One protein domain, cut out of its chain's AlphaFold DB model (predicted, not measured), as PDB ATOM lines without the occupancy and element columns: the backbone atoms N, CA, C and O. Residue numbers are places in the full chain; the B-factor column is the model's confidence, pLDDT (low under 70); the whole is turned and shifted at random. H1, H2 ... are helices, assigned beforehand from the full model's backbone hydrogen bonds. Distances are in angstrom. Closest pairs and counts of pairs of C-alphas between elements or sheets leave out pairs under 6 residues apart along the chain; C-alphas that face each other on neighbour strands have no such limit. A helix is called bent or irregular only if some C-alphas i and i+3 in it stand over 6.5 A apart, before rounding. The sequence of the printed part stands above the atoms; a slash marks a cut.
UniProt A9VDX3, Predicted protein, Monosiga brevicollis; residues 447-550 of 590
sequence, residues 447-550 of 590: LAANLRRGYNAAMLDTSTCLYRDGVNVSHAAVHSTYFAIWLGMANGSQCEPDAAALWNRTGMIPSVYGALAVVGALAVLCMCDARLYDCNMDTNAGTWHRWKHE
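Overview. This is residues 447 to 550 of the 590 residues of the protein "Predicted protein" of Monosiga brevicollis (UniProt A9VDX3). Three helices, H2, H3 and H4, form a small core: H2 and H3 make a helical hairpin, and H4 crosses H2, their centres making a triangle. H1 and H5 lie at opposite ends of the long axis, each joined to the core by a long link, and neither touches another helix. The 104 printed residues include five named helices, H1 to H5 in that order along the chain, and no named strand; the class is all helix. The whole is compact, with a radius of gyration of the C-alphas of 13.7 A, yet only just elongated, spanning 42 by 28 by 24 A.

Arrangement. H1, residues 447 to 459, and H2, residues 478 to 486, are near each other, with 6 pairs of C-alphas within 10 A. H2 touches H3, residues 492 to 506, at a shallow tilt of 24 degrees, and the two run opposite ways as a helical hairpin; their closest C-alphas, those of Ile 485 and Gly 492, are 5.7 A apart. H2 touches H4, residues 512 to 526, at a steep tilt of 51 degrees, running the same way; their closest C-alphas, those of Trp 486 and Ala 521, are 4.2 A apart. H3 touches H4 with residues 492 to 496 alone, and H4 touches H3 with residues 524 to 525 alone. These two stand at a steep tilt of 50 degrees and run opposite ways, with the closest C-alphas, those of Gly 492 and Leu 525, 5.8 A apart. H5, residues 545 to 548, is apart from H1, H2, H3 and H4. Each O i to N i+4 pair is within hydrogen-bond range in H1, H2 and H4, and 9 of 11 are in H3; H5 is too short for such a pair.

Along the chain. H1 begins at C-alpha 447 (189.539, 242.567, 165.626) and is 17.8 A long from first to last C-alpha. H2 measures 11.9 A. H3 measures 19.2 A and is irregular, with C-alphas 494 and 497 7.5 A apart. H4 measures 21.5 A, from C-alpha 512 (204.852, 241.403, 189.093) to C-alpha 526. H5 measures 5.1 A and ends at C-alpha 548 (213.917, 249.354, 199.342).

Size, cuts and confidence. The two C-alphas farthest apart, those of Leu 447 and His 549, are 43.7 A apart. The printed part has no cut. The links from H1 to H2 and from H4 to H5 are long, 18 residues each; those from H2 to H3 and from H3 to H4 are tight. The mean pLDDT of the printed part is 72.8, and residues 492 to 493 and 523 to 550 are under 70.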
ATOM      1  N   LEU A 447     189.628 243.447 164.460       76.50
ATOM      2  CA  LEU A 447     189.539 242.567 165.626       76.50
ATOM      3  C   LEU A 447     189.926 243.306 166.915       76.50
ATOM      4  O   LEU A 447     189.181 243.251 167.891       76.50
ATOM      5  N   ALA A 448     191.028 244.062 166.896       74.56
ATOM      6  CA  ALA A 448     191.453 244.894 168.020       74.56
ATOM      7  C   ALA A 448     190.399 245.960 168.371       74.56
ATOM      8  O   ALA A 448     190.069 246.157 169.540       74.56
ATOM      9  N   ALA A 449     189.795 246.598 167.363       77.06
ATOM     10  CA  ALA A 449     188.723 247.566 167.575       77.06
ATOM     11  C   ALA A 449     187.463 246.926 168.191       77.06
ATOM     12  O   ALA A 449     186.826 247.532 169.056       77.06
ATOM     13  N   ASN A 450     187.099 245.710 167.768       84.19
ATOM     14  CA  ASN A 450     185.979 244.958 168.342       84.19
ATOM     15  C   ASN A 450     186.257 244.567 169.798       84.19
ATOM     16  O   ASN A 450     185.398 244.785 170.655       84.19
ATOM     17  N   LEU A 451     187.457 244.051 170.081       84.75
ATOM     18  CA  LEU A 451     187.899 243.711 171.432       84.75
ATOM     19  C   LEU A 451     187.854 244.939 172.345       84.75
ATOM     20  O   LEU A 451     187.263 244.875 173.420       84.75
ATOM     21  N   ARG A 452     188.385 246.079 171.889       84.75
ATOM     22  CA  ARG A 452     188.348 247.345 172.633       84.75
ATOM     23  C   ARG A 452     186.931 247.778 172.984       84.75
ATOM     24  O   ARG A 452     186.668 248.121 174.131       84.75
ATOM     25  N   ARG A 453     185.999 247.734 172.024       88.94
ATOM     26  CA  ARG A 453     184.595 248.096 172.287       88.94
ATOM     27  C   ARG A 453     183.941 247.156 173.295       88.94
ATOM     28  O   ARG A 453     183.306 247.641 174.226       88.94
ATOM     29  N   GLY A 454     184.102 245.844 173.125       90.50
ATOM     30  CA  GLY A 454     183.527 244.853 174.038       90.50
ATOM     31  C   GLY A 454     184.094 244.963 175.453       90.50
ATOM     32  O   GLY A 454     183.341 244.970 176.423       90.50
ATOM     33  N   TYR A 455     185.412 245.125 175.568       89.94
ATOM     34  CA  TYR A 455     186.094 245.267 176.850       89.94
ATOM     35  C   TYR A 455     185.677 246.548 177.578       89.94
ATOM     36  O   TYR A 455     185.307 246.490 178.747       89.94
ATOM     37  N   ASN A 456     185.638 247.692 176.885       91.62
ATOM     38  CA  ASN A 456     185.207 248.951 177.496       91.62
ATOM     39  C   ASN A 456     183.729 248.895 177.902       91.62
ATOM     40  O   ASN A 456     183.387 249.351 178.984       91.62
ATOM     41  N   ALA A 457     182.859 248.276 177.098       92.00
ATOM     42  CA  ALA A 457     181.455 248.096 177.468       92.00
ATOM     43  C   ALA A 457     181.272 247.247 178.741       92.00
ATOM     44  O   ALA A 457     180.323 247.469 179.491       92.00
ATOM     45  N   ALA A 458     182.162 246.282 178.986       91.56
ATOM     46  CA  ALA A 458     182.077 245.390 180.139       91.56
ATOM     47  C   ALA A 458     182.782 245.931 181.396       91.56
ATOM     48  O   ALA A 458     182.300 245.713 182.509       91.56
ATOM     49  N   MET A 459     183.924 246.606 181.228       93.50
ATOM     50  CA  MET A 459     184.882 246.849 182.314       93.50
ATOM     51  C   MET A 459     185.094 248.331 182.646       93.50
ATOM     52  O   MET A 459     185.464 248.629 183.781       93.50
ATOM     53  N   LEU A 460     184.883 249.255 181.703       92.19
ATOM     54  CA  LEU A 460     185.127 250.683 181.928       92.19
ATOM     55  C   LEU A 460     183.995 251.294 182.755       92.19
ATOM     56  O   LEU A 460     182.827 251.256 182.365       92.19
ATOM     57  N   ASP A 461     184.344 251.930 183.867       92.31
ATOM     58  CA  ASP A 461     183.455 252.867 184.532       92.31
ATOM     59  C   ASP A 461     183.518 254.221 183.818       92.31
ATOM     60  O   ASP A 461     184.472 254.987 183.953       92.31
ATOM     61  N   THR A 462     182.477 254.533 183.051       87.44
ATOM     62  CA  THR A 462     182.399 255.780 182.283       87.44
ATOM     63  C   THR A 462     182.306 257.034 183.152       87.44
ATOM     64  O   THR A 462     182.465 258.130 182.624       87.44
ATOM     65  N   SER A 463     182.027 256.899 184.455       88.31
ATOM     66  CA  SER A 463     181.974 258.029 185.389       88.31
ATOM     67  C   SER A 463     183.334 258.394 185.985       88.31
ATOM     68  O   SER A 463     183.528 259.546 186.358       88.31
ATOM     69  N   THR A 464     184.263 257.435 186.058       86.25
ATOM     70  CA  THR A 464     185.573 257.605 186.713       86.25
ATOM     71  C   THR A 464     186.755 257.188 185.839       86.25
ATOM     72  O   THR A 464     187.867 257.098 186.327       86.25
ATOM     73  N   CYS A 465     186.556 256.860 184.560       88.44
ATOM     74  CA  CYS A 465     187.602 256.360 183.648       88.44
ATOM     75  C   CYS A 465     188.429 255.160 184.180       88.44
ATOM     76  O   CYS A 465     189.436 254.780 183.579       88.44
ATOM     77  N   LEU A 466     188.011 254.541 185.292       92.38
ATOM     78  CA  LEU A 466     188.675 253.411 185.930       92.38
ATOM     79  C   LEU A 466     188.139 252.102 185.358       92.38
ATOM     80  O   LEU A 466     186.967 251.995 184.993       92.38
ATOM     81  N   TYR A 467     188.988 251.079 185.324       93.38
ATOM     82  CA  TYR A 467     188.577 249.750 184.879       93.38
ATOM     83  C   TYR A 467     188.312 248.847 186.068       93.38
ATOM     84  O   TYR A 467     189.139 248.715 186.978       93.38
ATOM     85  N   ARG A 468     187.164 248.180 186.022       93.25
ATOM     86  CA  ARG A 468     186.769 247.153 186.980       93.25
ATOM     87  C   ARG A 468     187.713 245.956 186.894       93.25
ATOM     88  O   ARG A 468     188.285 245.694 185.837       93.25
ATOM     89  N   ASP A 469     187.873 245.223 187.988       89.50
ATOM     90  CA  ASP A 469     188.663 243.980 188.018       89.50
ATOM     91  C   ASP A 469     187.813 242.712 187.806       89.50
ATOM     92  O   ASP A 469     188.330 241.597 187.806       89.50
ATOM     93  N   GLY A 470     186.516 242.880 187.536       89.88
ATOM     94  CA  GLY A 470     185.611 241.812 187.130       89.88
ATOM     95  C   GLY A 470     184.370 242.332 186.402       89.88
ATOM     96  O   GLY A 470     184.016 243.511 186.474       89.88
ATOM     97  N   VAL A 471     183.672 241.433 185.709       88.38
ATOM     98  CA  VAL A 471     182.355 241.739 185.136       88.38
ATOM     99  C   VAL A 471     181.334 241.799 186.274       88.38
ATOM    100  O   VAL A 471     181.340 240.950 187.163       88.38
ATOM    101  N   ASN A 472     180.443 242.792 186.240       87.00
ATOM    102  CA  ASN A 472     179.388 243.018 187.243       87.00
ATOM    103  C   ASN A 472     179.868 243.361 188.666       87.00
ATOM    104  O   ASN A 472     179.065 243.321 189.596       87.00
ATOM    105  N   VAL A 473     181.133 243.744 188.851       90.00
ATOM    106  CA  VAL A 473     181.603 244.334 190.115       90.00
ATOM    107  C   VAL A 473     181.770 245.843 189.970       90.00
ATOM    108  O   VAL A 473     181.971 246.355 188.873       90.00
ATOM    109  N   SER A 474     181.677 246.572 191.081       87.06
ATOM    110  CA  SER A 474     181.971 248.011 191.126       87.06
ATOM    111  C   SER A 474     183.422 248.309 191.503       87.06
ATOM    112  O   SER A 474     183.838 249.463 191.475       87.06
ATOM    113  N   HIS A 475     184.178 247.291 191.920       90.75
ATOM    114  CA  HIS A 475     185.556 247.459 192.350       90.75
ATOM    115  C   HIS A 475     186.469 247.693 191.141       90.75
ATOM    116  O   HIS A 475     186.369 246.991 190.137       90.75
ATOM    117  N   ALA A 476     187.347 248.691 191.254       90.44
ATOM    118  CA  ALA A 476     188.375 249.009 190.273       90.44
ATOM    119  C   ALA A 476     189.751 248.926 190.932       90.44
ATOM    120  O   ALA A 476     189.994 249.543 191.975       90.44
ATOM    121  N   ALA A 477     190.653 248.182 190.301       88.44
ATOM    122  CA  ALA A 477     192.001 247.967 190.791       88.44
ATOM    123  C   ALA A 477     193.030 248.779 189.991       88.44
ATOM    124  O   ALA A 477     192.799 249.216 188.860       88.44
ATOM    125  N   VAL A 478     194.212 248.952 190.589       88.12
ATOM    126  CA  VAL A 478     195.370 249.569 189.923       88.12
ATOM    127  C   VAL A 478     195.724 248.792 188.661       88.12
ATOM    128  O   VAL A 478     195.793 249.369 187.587       88.12
ATOM    129  N   HIS A 479     195.894 247.473 188.760       88.81
ATOM    130  CA  HIS A 479     196.319 246.675 187.613       88.81
ATOM    131  C   HIS A 479     195.294 246.716 186.472       88.81
ATOM    132  O   HIS A 479     195.696 246.947 185.339       88.81
ATOM    133  N   SER A 480     193.990 246.582 186.740       91.44
ATOM    134  CA  SER A 480     192.962 246.617 185.686       91.44
ATOM    135  C   SER A 480     192.963 247.948 184.931       91.44
ATOM    136  O   SER A 480     192.929 247.964 183.701       91.44
ATOM    137  N   THR A 481     193.072 249.065 185.654       91.19
ATOM    138  CA  THR A 481     193.106 250.410 185.059       91.19
ATOM    139  C   THR A 481     194.396 250.649 184.275       91.19
ATOM    140  O   THR A 481     194.353 251.107 183.135       91.19
ATOM    141  N   TYR A 482     195.548 250.302 184.846       87.94
ATOM    142  CA  TYR A 482     196.841 250.572 184.222       87.94
ATOM    143  C   TYR A 482     197.130 249.637 183.035       87.94
ATOM    144  O   TYR A 482     197.671 250.099 182.036       87.94
ATOM    145  N   PHE A 483     196.673 248.378 183.048       87.69
ATOM    146  CA  PHE A 483     196.702 247.528 181.848       87.69
ATOM    147  C   PHE A 483     195.889 248.141 180.705       87.69
ATOM    148  O   PHE A 483     196.357 248.187 179.570       87.69
ATOM    149  N   ALA A 484     194.688 248.646 180.992       88.75
ATOM    150  CA  ALA A 484     193.840 249.243 179.968       88.75
ATOM    151  C   ALA A 484     194.452 250.515 179.355       88.75
ATOM    152  O   ALA A 484     194.285 250.759 178.161       88.75
ATOM    153  N   ILE A 485     195.171 251.313 180.147       83.44
ATOM    154  CA  ILE A 485     195.902 252.487 179.653       83.44
ATOM    155  C   ILE A 485     197.108 252.057 178.816       83.44
ATOM    156  O   ILE A 485     197.247 252.506 177.681       83.44
ATOM    157  N   TRP A 486     197.941 251.153 179.339       80.44
ATOM    158  CA  TRP A 486     199.161 250.705 178.666       80.44
ATOM    159  C   TRP A 486     198.870 250.038 177.314       80.44
ATOM    160  O   TRP A 486     199.553 250.306 176.330       80.44
ATOM    161  N   LEU A 487     197.804 249.238 177.240       81.94
ATOM    162  CA  LEU A 487     197.383 248.534 176.025       81.94
ATOM    163  C   LEU A 487     196.520 249.393 175.077       81.94
ATOM    164  O   LEU A 487     196.002 248.881 174.086       81.94
ATOM    165  N   GLY A 488     196.313 250.683 175.373       77.75
ATOM    166  CA  GLY A 488     195.543 251.597 174.517       77.75
ATOM    167  C   GLY A 488     194.029 251.335 174.482       77.75
ATOM    168  O   GLY A 488     193.322 251.809 173.586       77.75
ATOM    169  N   MET A 489     193.502 250.586 175.452       83.31
ATOM    170  CA  MET A 489     192.063 250.341 175.609       83.31
ATOM    171  C   MET A 489     191.358 251.611 176.099       83.31
ATOM    172  O   MET A 489     190.313 252.011 175.565       83.31
ATOM    173  N   ALA A 490     191.989 252.294 177.055       81.38
ATOM    174  CA  ALA A 490     191.596 253.597 177.568       81.38
ATOM    175  C   ALA A 490     192.143 254.739 176.698       81.38
ATOM    176  O   ALA A 490     193.163 254.596 176.027       81.38
ATOM    177  N   ASN A 491     191.471 255.890 176.707       75.25
ATOM    178  CA  ASN A 491     192.062 257.118 176.184       75.25
ATOM    179  C   ASN A 491     192.928 257.736 177.292       75.25
ATOM    180  O   ASN A 491     192.381 258.258 178.263       75.25
ATOM    181  N   GLY A 492     194.256 257.626 177.165       66.94
ATOM    182  CA  GLY A 492     195.211 258.006 178.211       66.94
ATOM    183  C   GLY A 492     194.995 259.419 178.754       66.94
ATOM    184  O   GLY A 492     194.869 259.583 179.962       66.94
ATOM    185  N   SER A 493     194.825 260.415 177.879       68.94
ATOM    186  CA  SER A 493     194.622 261.814 178.287       68.94
ATOM    187  C   SER A 493     193.296 262.065 179.009       68.94
ATOM    188  O   SER A 493     193.205 262.943 179.859       68.94
ATOM    189  N   GLN A 494     192.255 261.289 178.697       78.25
ATOM    190  CA  GLN A 494     190.966 261.394 179.382       78.25
ATOM    191  C   GLN A 494     191.013 260.743 180.768       78.25
ATOM    192  O   GLN A 494     190.411 261.261 181.704       78.25
ATOM    193  N   CYS A 495     191.688 259.599 180.887       79.44
ATOM    194  CA  CYS A 495     191.696 258.811 182.117       79.44
ATOM    195  C   CYS A 495     192.788 259.215 183.115       79.44
ATOM    196  O   CYS A 495     192.799 258.697 184.232       79.44
ATOM    197  N   GLU A 496     193.694 260.122 182.742       80.69
ATOM    198  CA  GLU A 496     194.822 260.547 183.573       80.69
ATOM    199  C   GLU A 496     194.421 261.012 184.986       80.69
ATOM    200  O   GLU A 496     195.000 260.491 185.943       80.69
ATOM    201  N   PRO A 497     193.429 261.909 185.187       83.19
ATOM    202  CA  PRO A 497     193.137 262.438 186.522       83.19
ATOM    203  C   PRO A 497     192.681 261.353 187.503       83.19
ATOM    204  O   PRO A 497     193.127 261.310 188.651       83.19
ATOM    205  N   ASP A 498     191.822 260.445 187.041       87.88
ATOM    206  CA  ASP A 498     191.291 259.361 187.862       87.88
ATOM    207  C   ASP A 498     192.330 258.262 188.104       87.88
ATOM    208  O   ASP A 498     192.428 257.734 189.217       87.88
ATOM    209  N   ALA A 499     193.155 257.948 187.097       85.12
ATOM    210  CA  ALA A 499     194.279 257.027 187.243       85.12
ATOM    211  C   ALA A 499     195.310 257.565 188.251       85.12
ATOM    212  O   ALA A 499     195.715 256.837 189.159       85.12
ATOM    213  N   ALA A 500     195.664 258.851 188.171       80.12
ATOM    214  CA  ALA A 500     196.537 259.518 189.135       80.12
ATOM    215  C   ALA A 500     195.935 259.523 190.551       80.12
ATOM    216  O   ALA A 500     196.630 259.217 191.521       80.12
ATOM    217  N   ALA A 501     194.634 259.800 190.690       82.94
ATOM    218  CA  ALA A 501     193.942 259.729 191.976       82.94
ATOM    219  C   ALA A 501     193.929 258.302 192.557       82.94
ATOM    220  O   ALA A 501     194.094 258.127 193.767       82.94
ATOM    221  N   LEU A 502     193.761 257.278 191.712       84.38
ATOM    222  CA  LEU A 502     193.882 255.865 192.081       84.38
ATOM    223  C   LEU A 502     195.303 255.522 192.539       84.38
ATOM    224  O   LEU A 502     195.465 254.938 193.607       84.38
ATOM    225  N   TRP A 503     196.330 255.937 191.806       80.81
ATOM    226  CA  TRP A 503     197.717 255.712 192.205       80.81
ATOM    227  C   TRP A 503     198.074 256.392 193.524       80.81
ATOM    228  O   TRP A 503     198.631 255.746 194.410       80.81
ATOM    229  N   ASN A 504     197.688 257.657 193.697       75.94
ATOM    230  CA  ASN A 504     197.982 258.423 194.907       75.94
ATOM    231  C   ASN A 504     197.370 257.801 196.170       75.94
ATOM    232  O   ASN A 504     197.938 257.951 197.252       75.94
ATOM    233  N   ARG A 505     196.242 257.084 196.052       78.00
ATOM    234  CA  ARG A 505     195.628 256.378 197.189       78.00
ATOM    235  C   ARG A 505     196.217 254.989 197.450       78.00
ATOM    236  O   ARG A 505     196.197 254.555 198.598       78.00
ATOM    237  N   THR A 506     196.689 254.268 196.428       77.06
ATOM    238  CA  THR A 506     197.079 252.849 196.574       77.06
ATOM    239  C   THR A 506     198.575 252.579 196.468       77.06
ATOM    240  O   THR A 506     199.075 251.701 197.165       77.06
ATOM    241  N   GLY A 507     199.289 253.275 195.583       73.19
ATOM    242  CA  GLY A 507     200.670 252.959 195.224       73.19
ATOM    243  C   GLY A 507     200.867 251.595 194.550       73.19
ATOM    244  O   GLY A 507     199.929 251.012 193.995       73.19
ATOM    245  N   MET A 508     202.104 251.082 194.620       76.00
ATOM    246  CA  MET A 508     202.511 249.787 194.061       76.00
ATOM    247  C   MET A 508     201.998 248.619 194.919       76.00
ATOM    248  O   MET A 508     202.693 248.071 195.774       76.00
ATOM    249  N   ILE A 509     200.737 248.263 194.699       78.56
ATOM    250  CA  ILE A 509     200.082 247.056 195.222       78.56
ATOM    251  C   ILE A 509     199.911 245.905 194.212       78.56
ATOM    252  O   ILE A 509     199.643 244.794 194.674       78.56
ATOM    253  N   PRO A 510     200.001 246.100 192.877       82.62
ATOM    254  CA  PRO A 510     199.919 244.976 191.950       82.62
ATOM    255  C   PRO A 510     201.054 243.955 192.102       82.62
ATOM    256  O   PRO A 510     202.146 244.287 192.556       82.62
ATOM    257  N   SER A 511     200.793 242.718 191.669       83.31
ATOM    258  CA  SER A 511     201.820 241.683 191.486       83.31
ATOM    259  C   SER A 511     202.765 242.026 190.325       83.31
ATOM    260  O   SER A 511     202.550 243.011 189.618       83.31
ATOM    261  N   VAL A 512     203.784 241.194 190.095       81.44
ATOM    262  CA  VAL A 512     204.852 241.403 189.093       81.44
ATOM    263  C   VAL A 512     204.341 241.839 187.709       81.44
ATOM    264  O   VAL A 512     204.843 242.803 187.138       81.44
ATOM    265  N   TYR A 513     203.262 241.228 187.215       83.69
ATOM    266  CA  TYR A 513     202.654 241.576 185.926       83.69
ATOM    267  C   TYR A 513     201.976 242.947 185.934       83.69
ATOM    268  O   TYR A 513     202.088 243.725 184.988       83.69
ATOM    269  N   GLY A 514     201.263 243.261 187.015       84.81
ATOM    270  CA  GLY A 514     200.622 244.560 187.151       84.81
ATOM    271  C   GLY A 514     201.628 245.679 187.411       84.81
ATOM    272  O   GLY A 514     201.370 246.806 187.008       84.81
ATOM    273  N   ALA A 515     202.778 245.384 188.025       83.12
ATOM    274  CA  ALA A 515     203.862 246.347 188.196       83.12
ATOM    275  C   ALA A 515     204.438 246.781 186.839       83.12
ATOM    276  O   ALA A 515     204.578 247.980 186.598       83.12
ATOM    277  N   LEU A 516     204.664 245.829 185.923       81.44
ATOM    278  CA  LEU A 516     205.053 246.125 184.540       81.44
ATOM    279  C   LEU A 516     204.023 247.033 183.848       81.44
ATOM    280  O   LEU A 516     204.385 248.059 183.275       81.44
ATOM    281  N   ALA A 517     202.734 246.699 183.963       82.44
ATOM    282  CA  ALA A 517     201.662 247.500 183.376       82.44
ATOM    283  C   ALA A 517     201.570 248.908 183.970       82.44
ATOM    284  O   ALA A 517     201.305 249.862 183.244       82.44
ATOM    285  N   VAL A 518     201.805 249.055 185.278       80.94
ATOM    286  CA  VAL A 518     201.843 250.362 185.941       80.94
ATOM    287  C   VAL A 518     202.947 251.227 185.349       80.94
ATOM    288  O   VAL A 518     202.669 252.351 184.943       80.94
ATOM    289  N   VAL A 519     204.172 250.705 185.253       74.81
ATOM    290  CA  VAL A 519     205.305 251.442 184.673       74.81
ATOM    291  C   VAL A 519     205.024 251.808 183.213       74.81
ATOM    292  O   VAL A 519     205.197 252.964 182.827       74.81
ATOM    293  N   GLY A 520     204.510 250.861 182.422       72.50
ATOM    294  CA  GLY A 520     204.146 251.091 181.024       72.50
ATOM    295  C   GLY A 520     203.067 252.165 180.846       72.50
ATOM    296  O   GLY A 520     203.211 253.059 180.014       72.50
ATOM    297  N   ALA A 521     202.004 252.136 181.649       74.62
ATOM    298  CA  ALA A 521     200.952 253.148 181.585       74.62
ATOM    299  C   ALA A 521     201.404 254.515 182.106       74.62
ATOM    300  O   ALA A 521     201.014 255.520 181.523       74.62
ATOM    301  N   LEU A 522     202.245 254.581 183.144       70.25
ATOM    302  CA  LEU A 522     202.831 255.852 183.584       70.25
ATOM    303  C   LEU A 522     203.642 256.504 182.459       70.25
ATOM    304  O   LEU A 522     203.501 257.701 182.239       70.25
ATOM    305  N   ALA A 523     204.411 255.726 181.690       65.12
ATOM    306  CA  ALA A 523     205.108 256.249 180.516       65.12
ATOM    307  C   ALA A 523     204.130 256.836 179.478       65.12
ATOM    308  O   ALA A 523     204.330 257.958 179.021       65.12
ATOM    309  N   VAL A 524     203.032 256.134 179.167       63.22
ATOM    310  CA  VAL A 524     201.982 256.619 178.243       63.22
ATOM    311  C   VAL A 524     201.315 257.903 178.747       63.22
ATOM    312  O   VAL A 524     201.076 258.822 177.965       63.22
ATOM    313  N   LEU A 525     201.014 257.992 180.043       64.69
ATOM    314  CA  LEU A 525     200.364 259.165 180.639       64.69
ATOM    315  C   LEU A 525     201.306 260.373 180.702       64.69
ATOM    316  O   LEU A 525     200.895 261.476 180.358       64.69
ATOM    317  N   CYS A 526     202.587 260.168 181.018       59.66
ATOM    318  CA  CYS A 526     203.604 261.222 180.955       59.66
ATOM    319  C   CYS A 526     203.813 261.768 179.529       59.66
ATOM    320  O   CYS A 526     204.208 262.922 179.368       59.66
ATOM    321  N   MET A 527     203.531 260.971 178.487       47.56
ATOM    322  CA  MET A 527     203.490 261.446 177.095       47.56
ATOM    323  C   MET A 527     202.229 262.273 176.781       47.56
ATOM    324  O   MET A 527     202.216 262.993 175.782       47.56
ATOM    325  N   CYS A 528     201.176 262.173 177.601       39.38
ATOM    326  CA  CYS A 528     199.896 262.859 177.412       39.38
ATOM    327  C   CYS A 528     199.811 264.202 178.160       39.38
ATOM    328  O   CYS A 528     199.287 265.157 177.587       39.38
ATOM    329  N   ASP A 529     200.357 264.313 179.376       41.69
ATOM    330  CA  ASP A 529     200.493 265.592 180.084       41.69
ATOM    331  C   ASP A 529     201.680 265.557 181.064       41.69
ATOM    332  O   ASP A 529     201.727 264.809 182.037       41.69
ATOM    333  N   ALA A 530     202.678 266.405 180.823       39.28
ATOM    334  CA  ALA A 530     203.890 266.445 181.636       39.28
ATOM    335  C   ALA A 530     203.678 267.161 182.997       39.28
ATOM    336  O   ALA A 530     204.629 267.371 183.741       39.28
ATOM    337  N   ARG A 531     202.451 267.592 183.327       37.56
ATOM    338  CA  ARG A 531     202.172 268.577 184.392       37.56
ATOM    339  C   ARG A 531     201.732 268.009 185.743       37.56
ATOM    340  O   ARG A 531     201.603 268.793 186.682       37.56
ATOM    341  N   LEU A 532     201.467 266.707 185.866       36.94
ATOM    342  CA  LEU A 532     200.822 266.151 187.072       36.94
ATOM    343  C   LEU A 532     201.526 264.949 187.695       36.94
ATOM    344  O   LEU A 532     201.358 264.712 188.894       36.94
ATOM    345  N   TYR A 533     202.357 264.235 186.940       38.44
ATOM    346  CA  TYR A 533     203.221 263.217 187.514       38.44
ATOM    347  C   TYR A 533     204.489 263.876 188.039       38.44
ATOM    348  O   TYR A 533     205.534 263.907 187.395       38.44
ATOM    349  N   ASP A 534     204.396 264.359 189.274       39.09
ATOM    350  CA  ASP A 534     205.516 264.157 190.175       39.09
ATOM    351  C   ASP A 534     205.784 262.647 190.126       39.09
ATOM    352  O   ASP A 534     204.952 261.852 190.580       39.09
ATOM    353  N   CYS A 535     206.855 262.235 189.441       38.69
ATOM    354  CA  CYS A 535     207.382 260.878 189.493       38.69
ATOM    355  C   CYS A 535     207.844 260.653 190.931       38.69
ATOM    356  O   CYS A 535     209.035 260.611 191.222       38.69
ATOM    357  N   ASN A 536     206.874 260.544 191.836       37.78
ATOM    358  CA  ASN A 536     207.018 260.362 193.260       37.78
ATOM    359  C   ASN A 536     207.373 258.885 193.461       37.78
ATOM    360  O   ASN A 536     206.621 258.069 194.002       37.78
ATOM    361  N   MET A 537     208.529 258.533 192.900       42.00
ATOM    362  CA  MET A 537     209.242 257.289 193.107       42.00
ATOM    363  C   MET A 537     209.938 257.287 194.474       42.00
ATOM    364  O   MET A 537     210.564 256.298 194.842       42.00
ATOM    365  N   ASP A 538     209.769 258.349 195.275       34.25
ATOM    366  CA  ASP A 538     210.187 258.371 196.668       34.25
ATOM    367  C   ASP A 538     209.257 259.219 197.556       34.25
ATOM    368  O   ASP A 538     208.875 260.313 197.180       34.25
ATOM    369  N   THR A 539     208.982 258.735 198.775       37.62
ATOM    370  CA  THR A 539     208.520 259.452 199.996       37.62
ATOM    371  C   THR A 539     207.098 259.295 200.543       37.62
ATOM    372  O   THR A 539     206.943 259.481 201.752       37.62
ATOM    373  N   ASN A 540     206.080 258.836 199.806       33.44
ATOM    374  CA  ASN A 540     204.875 258.351 200.499       33.44
ATOM    375  C   ASN A 540     205.120 256.922 200.995       33.44
ATOM    376  O   ASN A 540     205.506 256.041 200.230       33.44
ATOM    377  N   ALA A 541     204.899 256.715 202.294       35.78
ATOM    378  CA  ALA A 541     205.296 255.575 203.128       35.78
ATOM    379  C   ALA A 541     204.813 254.161 202.694       35.78
ATOM    380  O   ALA A 541     204.840 253.236 203.503       35.78
ATOM    381  N   GLY A 542     204.385 253.958 201.442       34.84
ATOM    382  CA  GLY A 542     203.912 252.680 200.910       34.84
ATOM    383  C   GLY A 542     204.177 252.390 199.424       34.84
ATOM    384  O   GLY A 542     203.852 251.282 199.006       34.84
ATOM    385  N   THR A 543     204.749 253.303 198.622       43.50
ATOM    386  CA  THR A 543     204.782 253.148 197.143       43.50
ATOM    387  C   THR A 543     206.019 252.422 196.602       43.50
ATOM    388  O   THR A 543     205.864 251.522 195.789       43.50
ATOM    389  N   TRP A 544     207.223 252.742 197.086       40.56
ATOM    390  CA  TRP A 544     208.483 252.054 196.722       40.56
ATOM    391  C   TRP A 544     209.245 251.492 197.930       40.56
ATOM    392  O   TRP A 544     210.212 250.742 197.779       40.56
ATOM    393  N   HIS A 545     208.773 251.787 199.148       38.16
ATOM    394  CA  HIS A 545     209.359 251.282 200.393       38.16
ATOM    395  C   HIS A 545     209.461 249.749 200.441       38.16
ATOM    396  O   HIS A 545     210.343 249.239 201.119       38.16
ATOM    397  N   ARG A 546     208.643 249.011 199.673       40.34
ATOM    398  CA  ARG A 546     208.722 247.542 199.614       40.34
ATOM    399  C   ARG A 546     209.914 246.996 198.826       40.34
ATOM    400  O   ARG A 546     210.428 245.967 199.228       40.34
ATOM    401  N   TRP A 547     210.387 247.687 197.787       41.28
ATOM    402  CA  TRP A 547     211.594 247.283 197.044       41.28
ATOM    403  C   TRP A 547     212.868 247.756 197.763       41.28
ATOM    404  O   TRP A 547     213.858 247.037 197.821       41.28
ATOM    405  N   LYS A 548     212.829 248.921 198.438       36.66
ATOM    406  CA  LYS A 548     213.917 249.354 199.342       36.66
ATOM    407  C   LYS A 548     214.169 248.370 200.503       36.66
ATOM    408  O   LYS A 548     215.293 248.329 200.999       36.66
ATOM    409  N   HIS A 549     213.182 247.571 200.927       40.69
ATOM    410  CA  HIS A 549     213.351 246.568 201.992       40.69
ATOM    411  C   HIS A 549     214.290 245.408 201.625       40.69
ATOM    412  O   HIS A 549     214.870 244.822 202.535       40.69
ATOM    413  N   GLU A 550     214.508 245.122 200.337       44.53
ATOM    414  CA  GLU A 550     215.531 244.155 199.901       44.53
ATOM    415  C   GLU A 550     216.959 244.680 200.149       44.53
ATOM    416  O   GLU A 550     217.897 243.900 200.281       44.53
TER     417      GLU A 550